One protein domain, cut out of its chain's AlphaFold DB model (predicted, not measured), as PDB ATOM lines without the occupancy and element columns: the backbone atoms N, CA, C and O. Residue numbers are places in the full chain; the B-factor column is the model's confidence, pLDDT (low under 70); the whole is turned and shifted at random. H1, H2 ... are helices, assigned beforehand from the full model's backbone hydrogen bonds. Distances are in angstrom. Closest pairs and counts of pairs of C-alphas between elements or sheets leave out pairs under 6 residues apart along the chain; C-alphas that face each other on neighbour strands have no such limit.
ATOM      1  N   VAL A 122     101.483  96.953 126.048       46.97
ATOM      2  CA  VAL A 122     102.078  95.737 125.478       46.97
ATOM      3  C   VAL A 122     103.572  95.780 125.814       46.97
ATOM      4  O   VAL A 122     104.344  96.531 125.213       46.97
ATOM      5  N   LYS A 123     103.936  95.130 126.925       54.66
ATOM      6  CA  LYS A 123     105.034  95.605 127.777       54.66
ATOM      7  C   LYS A 123     106.337  95.002 127.296       54.66
ATOM      8  O   LYS A 123     106.783  93.976 127.788       54.66
ATOM      9  N   TYR A 124     106.908  95.721 126.336       55.56
ATOM     10  CA  TYR A 124     108.141  95.407 125.632       55.56
ATOM     11  C   TYR A 124     108.030  94.204 124.679       55.56
ATOM     12  O   TYR A 124     107.907  93.046 125.053       55.56
ATOM     13  N   CYS A 125     108.093  94.533 123.388       65.62
ATOM     14  CA  CYS A 125     108.205  93.583 122.285       65.62
ATOM     15  C   CYS A 125     109.612  92.946 122.204       65.62
ATOM     16  O   CYS A 125     109.774  91.895 121.592       65.62
ATOM     17  N   MET A 126     110.619  93.568 122.835       73.81
ATOM     18  CA  MET A 126     111.945  92.986 123.067       73.81
ATOM     19  C   MET A 126     112.028  92.530 124.522       73.81
ATOM     20  O   MET A 126     111.710  93.326 125.400       73.81
ATOM     21  N   ASP A 127     112.542  91.337 124.802       88.69
ATOM     22  CA  ASP A 127     113.206  91.109 126.089       88.69
ATOM     23  C   ASP A 127     114.672  91.581 126.014       88.69
ATOM     24  O   ASP A 127     115.205  91.834 124.927       88.69
ATOM     25  N   ASP A 128     115.340  91.715 127.164       92.19
ATOM     26  CA  ASP A 128     116.741  92.158 127.222       92.19
ATOM     27  C   ASP A 128     117.694  91.254 126.412       92.19
ATOM     28  O   ASP A 128     118.713  91.734 125.912       92.19
ATOM     29  N   ALA A 129     117.361  89.970 126.233       94.06
ATOM     30  CA  ALA A 129     118.178  89.018 125.485       94.06
ATOM     31  C   ALA A 129     118.076  89.239 123.964       94.06
ATOM     32  O   ALA A 129     119.092  89.171 123.268       94.06
ATOM     33  N   ILE A 130     116.887  89.568 123.450       93.56
ATOM     34  CA  ILE A 130     116.686  90.023 122.068       93.56
ATOM     35  C   ILE A 130     117.438  91.341 121.840       93.56
ATOM     36  O   ILE A 130     118.137  91.469 120.833       93.56
ATOM     37  N   GLU A 131     117.372  92.302 122.771       94.69
ATOM     38  CA  GLU A 131     118.131  93.558 122.642       94.69
ATOM     39  C   GLU A 131     119.646  93.323 122.598       94.69
ATOM     40  O   GLU A 131     120.339  93.930 121.779       94.69
ATOM     41  N   ASP A 132     120.158  92.416 123.433       95.94
ATOM     42  CA  ASP A 132     121.582  92.083 123.485       95.94
ATOM     43  C   ASP A 132     122.042  91.347 122.221       95.94
ATOM     44  O   ASP A 132     123.084  91.692 121.663       95.94
ATOM     45  N   LYS A 133     121.238  90.419 121.686       96.50
ATOM     46  CA  LYS A 133     121.532  89.746 120.410       96.50
ATOM     47  C   LYS A 133     121.479  90.698 119.214       96.50
ATOM     48  O   LYS A 133     122.334  90.610 118.334       96.50
ATOM     49  N   ILE A 134     120.548  91.654 119.198       95.94
ATOM     50  CA  ILE A 134     120.518  92.733 118.195       95.94
ATOM     51  C   ILE A 134     121.734  93.662 118.355       95.94
ATOM     52  O   ILE A 134     122.289  94.122 117.355       95.94
ATOM     53  N   CYS A 135     122.183  93.923 119.585       96.62
ATOM     54  CA  CYS A 135     123.384  94.710 119.846       96.62
ATOM     55  C   CYS A 135     124.662  94.005 119.376       96.62
ATOM     56  O   CYS A 135     125.493  94.648 118.739       96.62
ATOM     57  N   ASP A 136     124.823  92.711 119.655       96.44
ATOM     58  CA  ASP A 136     125.973  91.929 119.190       96.44
ATOM     59  C   ASP A 136     125.963  91.791 117.655       96.44
ATOM     60  O   ASP A 136     127.010  91.927 117.019       96.44
ATOM     61  N   LEU A 137     124.782  91.634 117.038       96.31
ATOM     62  CA  LEU A 137     124.617  91.665 115.580       96.31
ATOM     63  C   LEU A 137     125.038  93.014 114.980       96.31
ATOM     64  O   LEU A 137     125.739  93.049 113.970       96.31
ATOM     65  N   TYR A 138     124.613  94.121 115.594       95.25
ATOM     66  CA  TYR A 138     124.970  95.474 115.169       95.25
ATOM     67  C   TYR A 138     126.471  95.747 115.335       95.25
ATOM     68  O   TYR A 138     127.099  96.259 114.410       95.25
ATOM     69  N   ASP A 139     127.050  95.390 116.485       94.31
ATOM     70  CA  ASP A 139     128.466  95.621 116.776       94.31
ATOM     71  C   ASP A 139     129.371  94.810 115.839       94.31
ATOM     72  O   ASP A 139     130.365  95.353 115.358       94.31
ATOM     73  N   LEU A 140     128.992  93.572 115.497       93.75
ATOM     74  CA  LEU A 140     129.671  92.775 114.472       93.75
ATOM     75  C   LEU A 140     129.468  93.342 113.058       93.75
ATOM     76  O   LEU A 140     130.415  93.366 112.275       93.75
ATOM     77  N   PHE A 141     128.267  93.829 112.723       91.25
ATOM     78  CA  PHE A 141     127.986  94.404 111.403       91.25
ATOM     79  C   PHE A 141     128.851  95.632 111.111       91.25
ATOM     80  O   PHE A 141     129.390  95.742 110.015       91.25
ATOM     81  N   VAL A 142     129.018  96.546 112.077       90.62
ATOM     82  CA  VAL A 142     129.833  97.763 111.889       90.62
ATOM     83  C   VAL A 142     131.347  97.520 112.008       90.62
ATOM     84  O   VAL A 142     132.143  98.423 111.700       90.62
ATOM     85  N   GLU A 143     131.761  96.324 112.444       89.06
ATOM     86  CA  GLU A 143     133.157  95.971 112.690       89.06
ATOM     87  C   GLU A 143     133.935  95.793 111.377       89.06
ATOM     88  O   GLU A 143     133.722  94.860 110.605       89.06
ATOM     89  N   GLY A 144     134.888  96.688 111.113       72.25
ATOM     90  CA  GLY A 144     135.711  96.619 109.902       72.25
ATOM     91  C   GLY A 144     135.018  97.064 108.608       72.25
ATOM     92  O   GLY A 144     135.647  96.992 107.555       72.25
ATOM     93  N   MET A 145     133.781  97.575 108.666       80.44
ATOM     94  CA  MET A 145     133.244  98.404 107.577       80.44
ATOM     95  C   MET A 145     134.088  99.674 107.403       80.44
ATOM     96  O   MET A 145     134.657 100.171 108.382       80.44
ATOM     97  N   ASP A 146     134.090 100.226 106.193       70.88
ATOM     98  CA  ASP A 146     134.699 101.521 105.864       70.88
ATOM     99  C   ASP A 146     133.628 102.632 105.748       70.88
ATOM    100  O   ASP A 146     132.518 102.442 106.249       70.88
ATOM    101  N   GLU A 147     133.944 103.786 105.154       67.81
ATOM    102  CA  GLU A 147     133.165 105.046 105.212       67.81
ATOM    103  C   GLU A 147     131.636 104.945 104.958       67.81
ATOM    104  O   GLU A 147     130.863 105.657 105.605       67.81
ATOM    105  N   ASP A 148     131.157 103.996 104.143       80.94
ATOM    106  CA  ASP A 148     129.729 103.739 103.846       80.94
ATOM    107  C   ASP A 148     128.867 103.216 105.027       80.94
ATOM    108  O   ASP A 148     127.739 102.738 104.837       80.94
ATOM    109  N   LYS A 149     129.338 103.318 106.278       83.75
ATOM    110  CA  LYS A 149     128.593 102.858 107.472       83.75
ATOM    111  C   LYS A 149     127.204 103.478 107.565       83.75
ATOM    112  O   LYS A 149     126.254 102.790 107.916       83.75
ATOM    113  N   GLY A 150     127.068 104.764 107.237       87.88
ATOM    114  CA  GLY A 150     125.808 105.508 107.358       87.88
ATOM    115  C   GLY A 150     124.648 104.873 106.571       87.88
ATOM    116  O   GLY A 150     123.643 104.500 107.182       87.88
ATOM    117  N   PRO A 151     124.755 104.729 105.236       91.19
ATOM    118  CA  PRO A 151     123.780 104.004 104.420       91.19
ATOM    119  C   PRO A 151     123.540 102.556 104.875       91.19
ATOM    120  O   PRO A 151     122.389 102.137 104.999       91.19
ATOM    121  N   GLN A 152     124.602 101.805 105.180       90.75
ATOM    122  CA  GLN A 152     124.495 100.377 105.499       90.75
ATOM    123  C   GLN A 152     123.841 100.120 106.868       90.75
ATOM    124  O   GLN A 152     122.966  99.264 106.987       90.75
ATOM    125  N   MET A 153     124.171 100.911 107.895       91.00
ATOM    126  CA  MET A 153     123.495 100.879 109.199       91.00
ATOM    127  C   MET A 153     122.008 101.221 109.074       91.00
ATOM    128  O   MET A 153     121.175 100.576 109.708       91.00
ATOM    129  N   ARG A 154     121.654 102.211 108.237       92.62
ATOM    130  CA  ARG A 154     120.245 102.532 107.958       92.62
ATOM    131  C   ARG A 154     119.530 101.320 107.363       92.62
ATOM    132  O   ARG A 154     118.446 101.009 107.843       92.62
ATOM    133  N   LYS A 155     120.141 100.625 106.391       94.00
ATOM    134  CA  LYS A 155     119.607  99.391 105.788       94.00
ATOM    135  C   LYS A 155     119.408  98.284 106.826       94.00
ATOM    136  O   LYS A 155     118.314  97.736 106.889       94.00
ATOM    137  N   LEU A 156     120.388  98.036 107.701       93.75
ATOM    138  CA  LEU A 156     120.257  97.069 108.802       93.75
ATOM    139  C   LEU A 156     119.067  97.395 109.724       93.75
ATOM    140  O   LEU A 156     118.318  96.494 110.090       93.75
ATOM    141  N   TYR A 157     118.844  98.667 110.071       95.50
ATOM    142  CA  TYR A 157     117.676  99.056 110.874       95.50
ATOM    143  C   TYR A 157     116.339  98.875 110.135       95.50
ATOM    144  O   TYR A 157     115.318  98.720 110.803       95.50
ATOM    145  N   VAL A 158     116.321  98.894 108.792       94.56
ATOM    146  CA  VAL A 158     115.139  98.504 107.999       94.56
ATOM    147  C   VAL A 158     114.930  96.993 108.082       94.56
ATOM    148  O   VAL A 158     113.898  96.569 108.590       94.56
ATOM    149  N   GLU A 159     115.935  96.209 107.676       94.12
ATOM    150  CA  GLU A 159     115.867  94.740 107.627       94.12
ATOM    151  C   GLU A 159     115.524  94.113 108.980       94.12
ATOM    152  O   GLU A 159     114.890  93.064 109.024       94.12
ATOM    153  N   LEU A 160     115.956  94.729 110.086       93.56
ATOM    154  CA  LEU A 160     115.567  94.293 111.422       93.56
ATOM    155  C   LEU A 160     114.110  94.645 111.722       93.56
ATOM    156  O   LEU A 160     113.368  93.758 112.117       93.56
ATOM    157  N   ALA A 161     113.670  95.892 111.519       92.94
ATOM    158  CA  ALA A 161     112.285  96.284 111.804       92.94
ATOM    159  C   ALA A 161     111.254  95.451 111.009       92.94
ATOM    160  O   ALA A 161     110.197  95.124 111.539       92.94
ATOM    161  N   GLU A 162     111.594  95.044 109.782       92.81
ATOM    162  CA  GLU A 162     110.785  94.165 108.919       92.81
ATOM    163  C   GLU A 162     110.591  92.735 109.465       92.81
ATOM    164  O   GLU A 162     109.709  92.021 108.992       92.81
ATOM    165  N   LEU A 163     111.354  92.310 110.484       91.12
ATOM    166  CA  LEU A 163     111.152  91.018 111.157       91.12
ATOM    167  C   LEU A 163     109.925  91.003 112.085       91.12
ATOM    168  O   LEU A 163     109.500  89.925 112.505       91.12
ATOM    169  N   TRP A 164     109.356  92.167 112.415       89.38
ATOM    170  CA  TRP A 164     108.174  92.275 113.270       89.38
ATOM    171  C   TRP A 164     106.901  92.567 112.471       89.38
ATOM    172  O   TRP A 164     106.912  93.392 111.556       89.38
ATOM    173  N   PRO A 165     105.762  91.953 112.843       83.75
ATOM    174  CA  PRO A 165     104.485  92.247 112.212       83.75
ATOM    175  C   PRO A 165     104.060  93.699 112.471       83.75
ATOM    176  O   PRO A 165     104.354  94.274 113.517       83.75
ATOM    177  N   ASN A 166     103.297  94.259 111.530       70.75
ATOM    178  CA  ASN A 166     102.403  95.410 111.715       70.75
ATOM    179  C   ASN A 166     103.003  96.631 112.450       70.75
ATOM    180  O   ASN A 166     102.306  97.301 113.208       70.75
ATOM    181  N   GLY A 167     104.293  96.926 112.250       72.81
ATOM    182  CA  GLY A 167     104.949  98.094 112.851       72.81
ATOM    183  C   GLY A 167     105.173  98.016 114.366       72.81
ATOM    184  O   GLY A 167     105.489  99.036 114.976       72.81
ATOM    185  N   TYR A 168     105.062  96.829 114.981       83.69
ATOM    186  CA  TYR A 168     105.360  96.608 116.409       83.69
ATOM    187  C   TYR A 168     106.807  96.977 116.783       83.69
ATOM    188  O   TYR A 168     107.097  97.275 117.945       83.69
ATOM    189  N   MET A 169     107.709  96.979 115.798       90.38
ATOM    190  CA  MET A 169     109.054  97.517 115.917       90.38
ATOM    191  C   MET A 169     109.348  98.476 114.762       90.38
ATOM    192  O   MET A 169     109.051  98.193 113.605       90.38
ATOM    193  N   ASP A 170     109.954  99.618 115.086       92.00
ATOM    194  CA  ASP A 170     110.325 100.658 114.130       92.00
ATOM    195  C   ASP A 170     111.852 100.853 114.083       92.00
ATOM    196  O   ASP A 170     112.586 100.437 114.982       92.00
ATOM    197  N   LYS A 171     112.355 101.534 113.049       94.38
ATOM    198  CA  LYS A 171     113.800 101.752 112.823       94.38
ATOM    199  C   LYS A 171     114.467 102.512 113.982       94.38
ATOM    200  O   LYS A 171     115.618 102.244 114.324       94.38
ATOM    201  N   ALA A 172     113.753 103.444 114.617       93.69
ATOM    202  CA  ALA A 172     114.210 104.113 115.830       93.69
ATOM    203  C   ALA A 172     114.011 103.239 117.082       93.69
ATOM    204  O   ALA A 172     114.786 103.372 118.024       93.69
ATOM    205  N   GLY A 173     113.049 102.318 117.098       92.88
ATOM    206  CA  GLY A 173     112.885 101.284 118.123       92.88
ATOM    207  C   GLY A 173     114.069 100.325 118.201       92.88
ATOM    208  O   GLY A 173     114.632 100.169 119.283       92.88
ATOM    209  N   ILE A 174     114.533  99.809 117.056       94.94
ATOM    210  CA  ILE A 174     115.781  99.034 116.942       94.94
ATOM    211  C   ILE A 174     116.962  99.843 117.492       94.94
ATOM    212  O   ILE A 174     117.732  99.356 118.320       94.94
ATOM    213  N   LYS A 175     117.076 101.121 117.105       95.56
ATOM    214  CA  LYS A 175     118.118 102.017 117.628       95.56
ATOM    215  C   LYS A 175     118.017 102.204 119.152       95.56
ATOM    216  O   LYS A 175     119.043 102.175 119.827       95.56
ATOM    217  N   ARG A 176     116.807 102.366 119.707       95.00
ATOM    218  CA  ARG A 176     116.564 102.482 121.161       95.00
ATOM    219  C   ARG A 176     116.944 101.193 121.906       95.00
ATOM    220  O   ARG A 176     117.558 101.296 122.963       95.00
ATOM    221  N   ALA A 177     116.646 100.017 121.347       94.69
ATOM    222  CA  ALA A 177     117.043  98.718 121.900       94.69
ATOM    223  C   ALA A 177     118.571  98.557 121.949       94.69
ATOM    224  O   ALA A 177     119.131  98.286 123.007       94.69
ATOM    225  N   ILE A 178     119.269  98.852 120.846       95.94
ATOM    226  CA  ILE A 178     120.741  98.830 120.808       95.94
ATOM    227  C   ILE A 178     121.330  99.807 121.839       95.94
ATOM    228  O   ILE A 178     122.292  99.473 122.528       95.94
ATOM    229  N   CYS A 179     120.753 101.002 122.005       95.62
ATOM    230  CA  CYS A 179     121.196 101.942 123.039       95.62
ATOM    231  C   CYS A 179     121.037 101.378 124.466       95.62
ATOM    232  O   CYS A 179     121.980 101.497 125.249       95.62
ATOM    233  N   ARG A 180     119.905 100.734 124.790       95.62
ATOM    234  CA  ARG A 180     119.665 100.093 126.100       95.62
ATOM    235  C   ARG A 180     120.623  98.933 126.369       95.62
ATOM    236  O   ARG A 180     121.277  98.928 127.409       95.62
ATOM    237  N   ALA A 181     120.779  98.016 125.416       96.62
ATOM    238  CA  ALA A 181     121.732  96.910 125.504       96.62
ATOM    239  C   ALA A 181     123.166  97.407 125.761       96.62
ATOM    240  O   ALA A 181     123.836  96.968 126.700       96.62
ATOM    241  N   LYS A 182     123.627  98.413 125.003       96.25
ATOM    242  CA  LYS A 182     124.952  99.026 125.212       96.25
ATOM    243  C   LYS A 182     125.067  99.738 126.560       96.25
ATOM    244  O   LYS A 182     126.155  99.749 127.136       96.25
ATOM    245  N   GLU A 183     123.984 100.300 127.095       95.75
ATOM    246  CA  GLU A 183     123.966 100.875 128.441       95.75
ATOM    247  C   GLU A 183     124.051  99.803 129.539       95.75
ATOM    248  O   GLU A 183     124.919  99.926 130.409       95.75
ATOM    249  N   ARG A 184     123.268  98.716 129.457       95.06
ATOM    250  CA  ARG A 184     123.367  97.557 130.370       95.06
ATOM    251  C   ARG A 184     124.769  96.932 130.339       95.06
ATOM    252  O   ARG A 184     125.389  96.731 131.381       95.06
ATOM    253  N   LYS A 185     125.349  96.742 129.151       93.44
ATOM    254  CA  LYS A 185     126.740  96.270 128.971       93.44
ATOM    255  C   LYS A 185     127.752  97.238 129.622       93.44
ATOM    256  O   LYS A 185     128.704  96.813 130.276       93.44
ATOM    257  N   LYS A 186     127.517  98.557 129.539       94.69
ATOM    258  CA  LYS A 186     128.357  99.614 130.143       94.69
ATOM    259  C   LYS A 186     128.182  99.762 131.663       94.69
ATOM    260  O   LYS A 186     129.113 100.230 132.325       94.69
ATOM    261  N   THR A 187     127.032  99.434 132.255       93.38
ATOM    262  CA  THR A 187     126.888  99.376 133.724       93.38
ATOM    263  C   THR A 187     127.578  98.133 134.281       93.38
ATOM    264  O   THR A 187     128.377  98.278 135.206       93.38
ATOM    265  N   LEU A 188     127.401  96.968 133.645       90.62
ATOM    266  CA  LEU A 188     128.087  95.721 134.003       90.62
ATOM    267  C   LEU A 188     129.617  95.874 134.007       90.62
ATOM    268  O   LEU A 188     130.244  95.584 135.025       90.62
ATOM    269  N   TYR A 189     130.232  96.419 132.948       90.00
ATOM    270  CA  TYR A 189     131.691  96.634 132.935       90.00
ATOM    271  C   TYR A 189     132.183  97.579 134.046       90.00
ATOM    272  O   TYR A 189     133.237  97.338 134.632       90.00
ATOM    273  N   ARG A 190     131.426  98.633 134.386       92.00
ATOM    274  CA  ARG A 190     131.786  99.550 135.490       92.00
ATOM    275  C   ARG A 190     131.622  98.897 136.863       92.00
ATOM    276  O   ARG A 190     132.413  99.169 137.765       92.00
ATOM    277  N   GLN A 191     130.637  98.016 137.026       92.12
ATOM    278  CA  GLN A 191     130.488  97.199 138.230       92.12
ATOM    279  C   GLN A 191     131.623  96.170 138.344       92.12
ATOM    280  O   GLN A 191     132.184  96.009 139.425       92.12
ATOM    281  N   GLN A 192     132.015  95.532 137.237       91.94
ATOM    282  CA  GLN A 192     133.133  94.590 137.180       91.94
ATOM    283  C   GLN A 192     134.464  95.265 137.536       91.94
ATOM    284  O   GLN A 192     135.160  94.773 138.417       91.94
ATOM    285  N   ASP A 193     134.783  96.415 136.937       91.25
ATOM    286  CA  ASP A 193     135.970  97.222 137.264       91.25
ATOM    287  C   ASP A 193     135.970  97.672 138.739       91.25
ATOM    288  O   ASP A 193     136.961  97.493 139.448       91.25
ATOM    289  N   ARG A 194     134.835  98.160 139.267       90.31
ATOM    290  CA  ARG A 194     134.706  98.485 140.701       90.31
ATOM    291  C   ARG A 194     134.966  97.261 141.587       90.31
ATOM    292  O   ARG A 194     135.712  97.363 142.562       90.31
ATOM    293  N   ASN A 195     134.390  96.111 141.243       91.00
ATOM    294  CA  ASN A 195     134.576  94.859 141.974       91.00
ATOM    295  C   ASN A 195     136.024  94.358 141.882       91.00
ATOM    296  O   ASN A 195     136.565  93.880 142.876       91.00
ATOM    297  N   GLU A 196     136.683  94.505 140.734       90.31
ATOM    298  CA  GLU A 196     138.080  94.119 140.559       90.31
ATOM    299  C   GLU A 196     139.018  95.033 141.355       90.31
ATOM    300  O   GLU A 196     139.885  94.534 142.071       90.31
ATOM    301  N   ARG A 197     138.800  96.355 141.346       90.00
ATOM    302  CA  ARG A 197     139.528  97.298 142.217       90.00
ATOM    303  C   ARG A 197     139.368  96.941 143.695       90.00
ATOM    304  O   ARG A 197     140.343  97.007 144.441       90.00
ATOM    305  N   ILE A 198     138.170  96.525 144.119       88.38
ATOM    306  CA  ILE A 198     137.920  96.041 145.485       88.38
ATOM    307  C   ILE A 198     138.663  94.724 145.747       88.38
ATOM    308  O   ILE A 198     139.293  94.603 146.793       88.38
ATOM    309  N   ARG A 199     138.660  93.759 144.816       88.44
ATOM    310  CA  ARG A 199     139.431  92.506 144.957       88.44
ATOM    311  C   ARG A 199     140.931  92.777 145.055       88.44
ATOM    312  O   ARG A 199     141.554  92.287 145.986       88.44
ATOM    313  N   ARG A 200     141.492  93.626 144.186       88.19
ATOM    314  CA  ARG A 200     142.902  94.049 144.242       88.19
ATOM    315  C   ARG A 200     143.235  94.706 145.593       88.19
ATOM    316  O   ARG A 200     144.207  94.302 146.215       88.19
ATOM    317  N   LYS A 201     142.386  95.609 146.111       84.31
ATOM    318  CA  LYS A 201     142.532  96.216 147.458       84.31
ATOM    319  C   LYS A 201     142.319  95.254 148.641       84.31
ATOM    320  O   LYS A 201     142.718  95.581 149.751       84.31
ATOM    321  N   LYS A 202     141.675  94.101 148.431       79.56
ATOM    322  CA  LYS A 202     141.520  93.026 149.431       79.56
ATOM    323  C   LYS A 202     142.596  91.934 149.322       79.56
ATOM    324  O   LYS A 202     142.658  91.078 150.194       79.56
ATOM    325  N   MET A 203     143.394  91.941 148.251       61.75
ATOM    326  CA  MET A 203     144.461  90.965 147.985       61.75
ATOM    327  C   MET A 203     145.866  91.577 148.025       61.75
ATOM    328  O   MET A 203     146.838  90.839 148.150       61.75
ATOM    329  N   SER A 204     145.997  92.907 147.989       51.66
ATOM    330  CA  SER A 204     147.141  93.568 148.612       51.66
ATOM    331  C   SER A 204     147.184  93.152 150.086       51.66
ATOM    332  O   SER A 204     146.151  93.299 150.750       51.66
TER     333      SER A 204
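This is residues 122 to 204 of the 328 residues of the protein "Protein virilizer" of Anthurium amnicola (UniProt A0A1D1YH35). Two shorter helices, H1 and H2, run opposite ways joined by a loop, and one long helix, H3, crosses H1 and sticks out far beyond it as an arm. H3 begins at a corner with the last part of H2, and residues 186 to 204 stand free. The printed part has 83 residues with three named helices, H1, H2 and H3 in that order, and no named strand; the class is all helix. The whole is loose, with a radius of gyration of the C-alphas of 16.8 A, and only just flat, spanning 56 by 38 by 14 A.

After residues 122 to 127, H1 holds residues 128 to 142, beginning at C-alpha 128 (116.741, 92.158, 127.222) and 20.9 A long. H2 holds residues 149 to 161, 18.1 A long. H3 holds residues 171 to 203, 47.9 A long, from C-alpha 171 (113.800, 101.752, 112.823) to C-alpha 203 (144.461, 90.965, 147.985).

H1 and H3 touch about perpendicular, at 84 degrees; their closest C-alphas, of Cys 135 and Ile 178, are 5.0 A apart, and H3 touches H1 with residues 174 to 182 alone. H2 and H3 touch about perpendicular, at 76 degrees, residues 157 to 161 of H2 with residues 171 to 175 of H3; their closest C-alphas, of Tyr 157 and Lys 171, are 5.1 A apart. H1 and H2 are close but not clearly touching, at a shallow tilt of 31 degrees, opposite ways; their closest C-alphas, of Val 142 and Lys 149, are 6.9 A apart. In H1, H2 and H3 every O i to N i+4 pair is within hydrogen-bond range.

The C-alphas farthest apart, of Asn 166 and Ser 204, are 58.0 A apart. The printed part has no cut, and both links are short. Residues 143 to 148 also stand free. The mean pLDDT of the printed part is 87.9; residues 122 to 125, 147 and 203 to 204 are under 70.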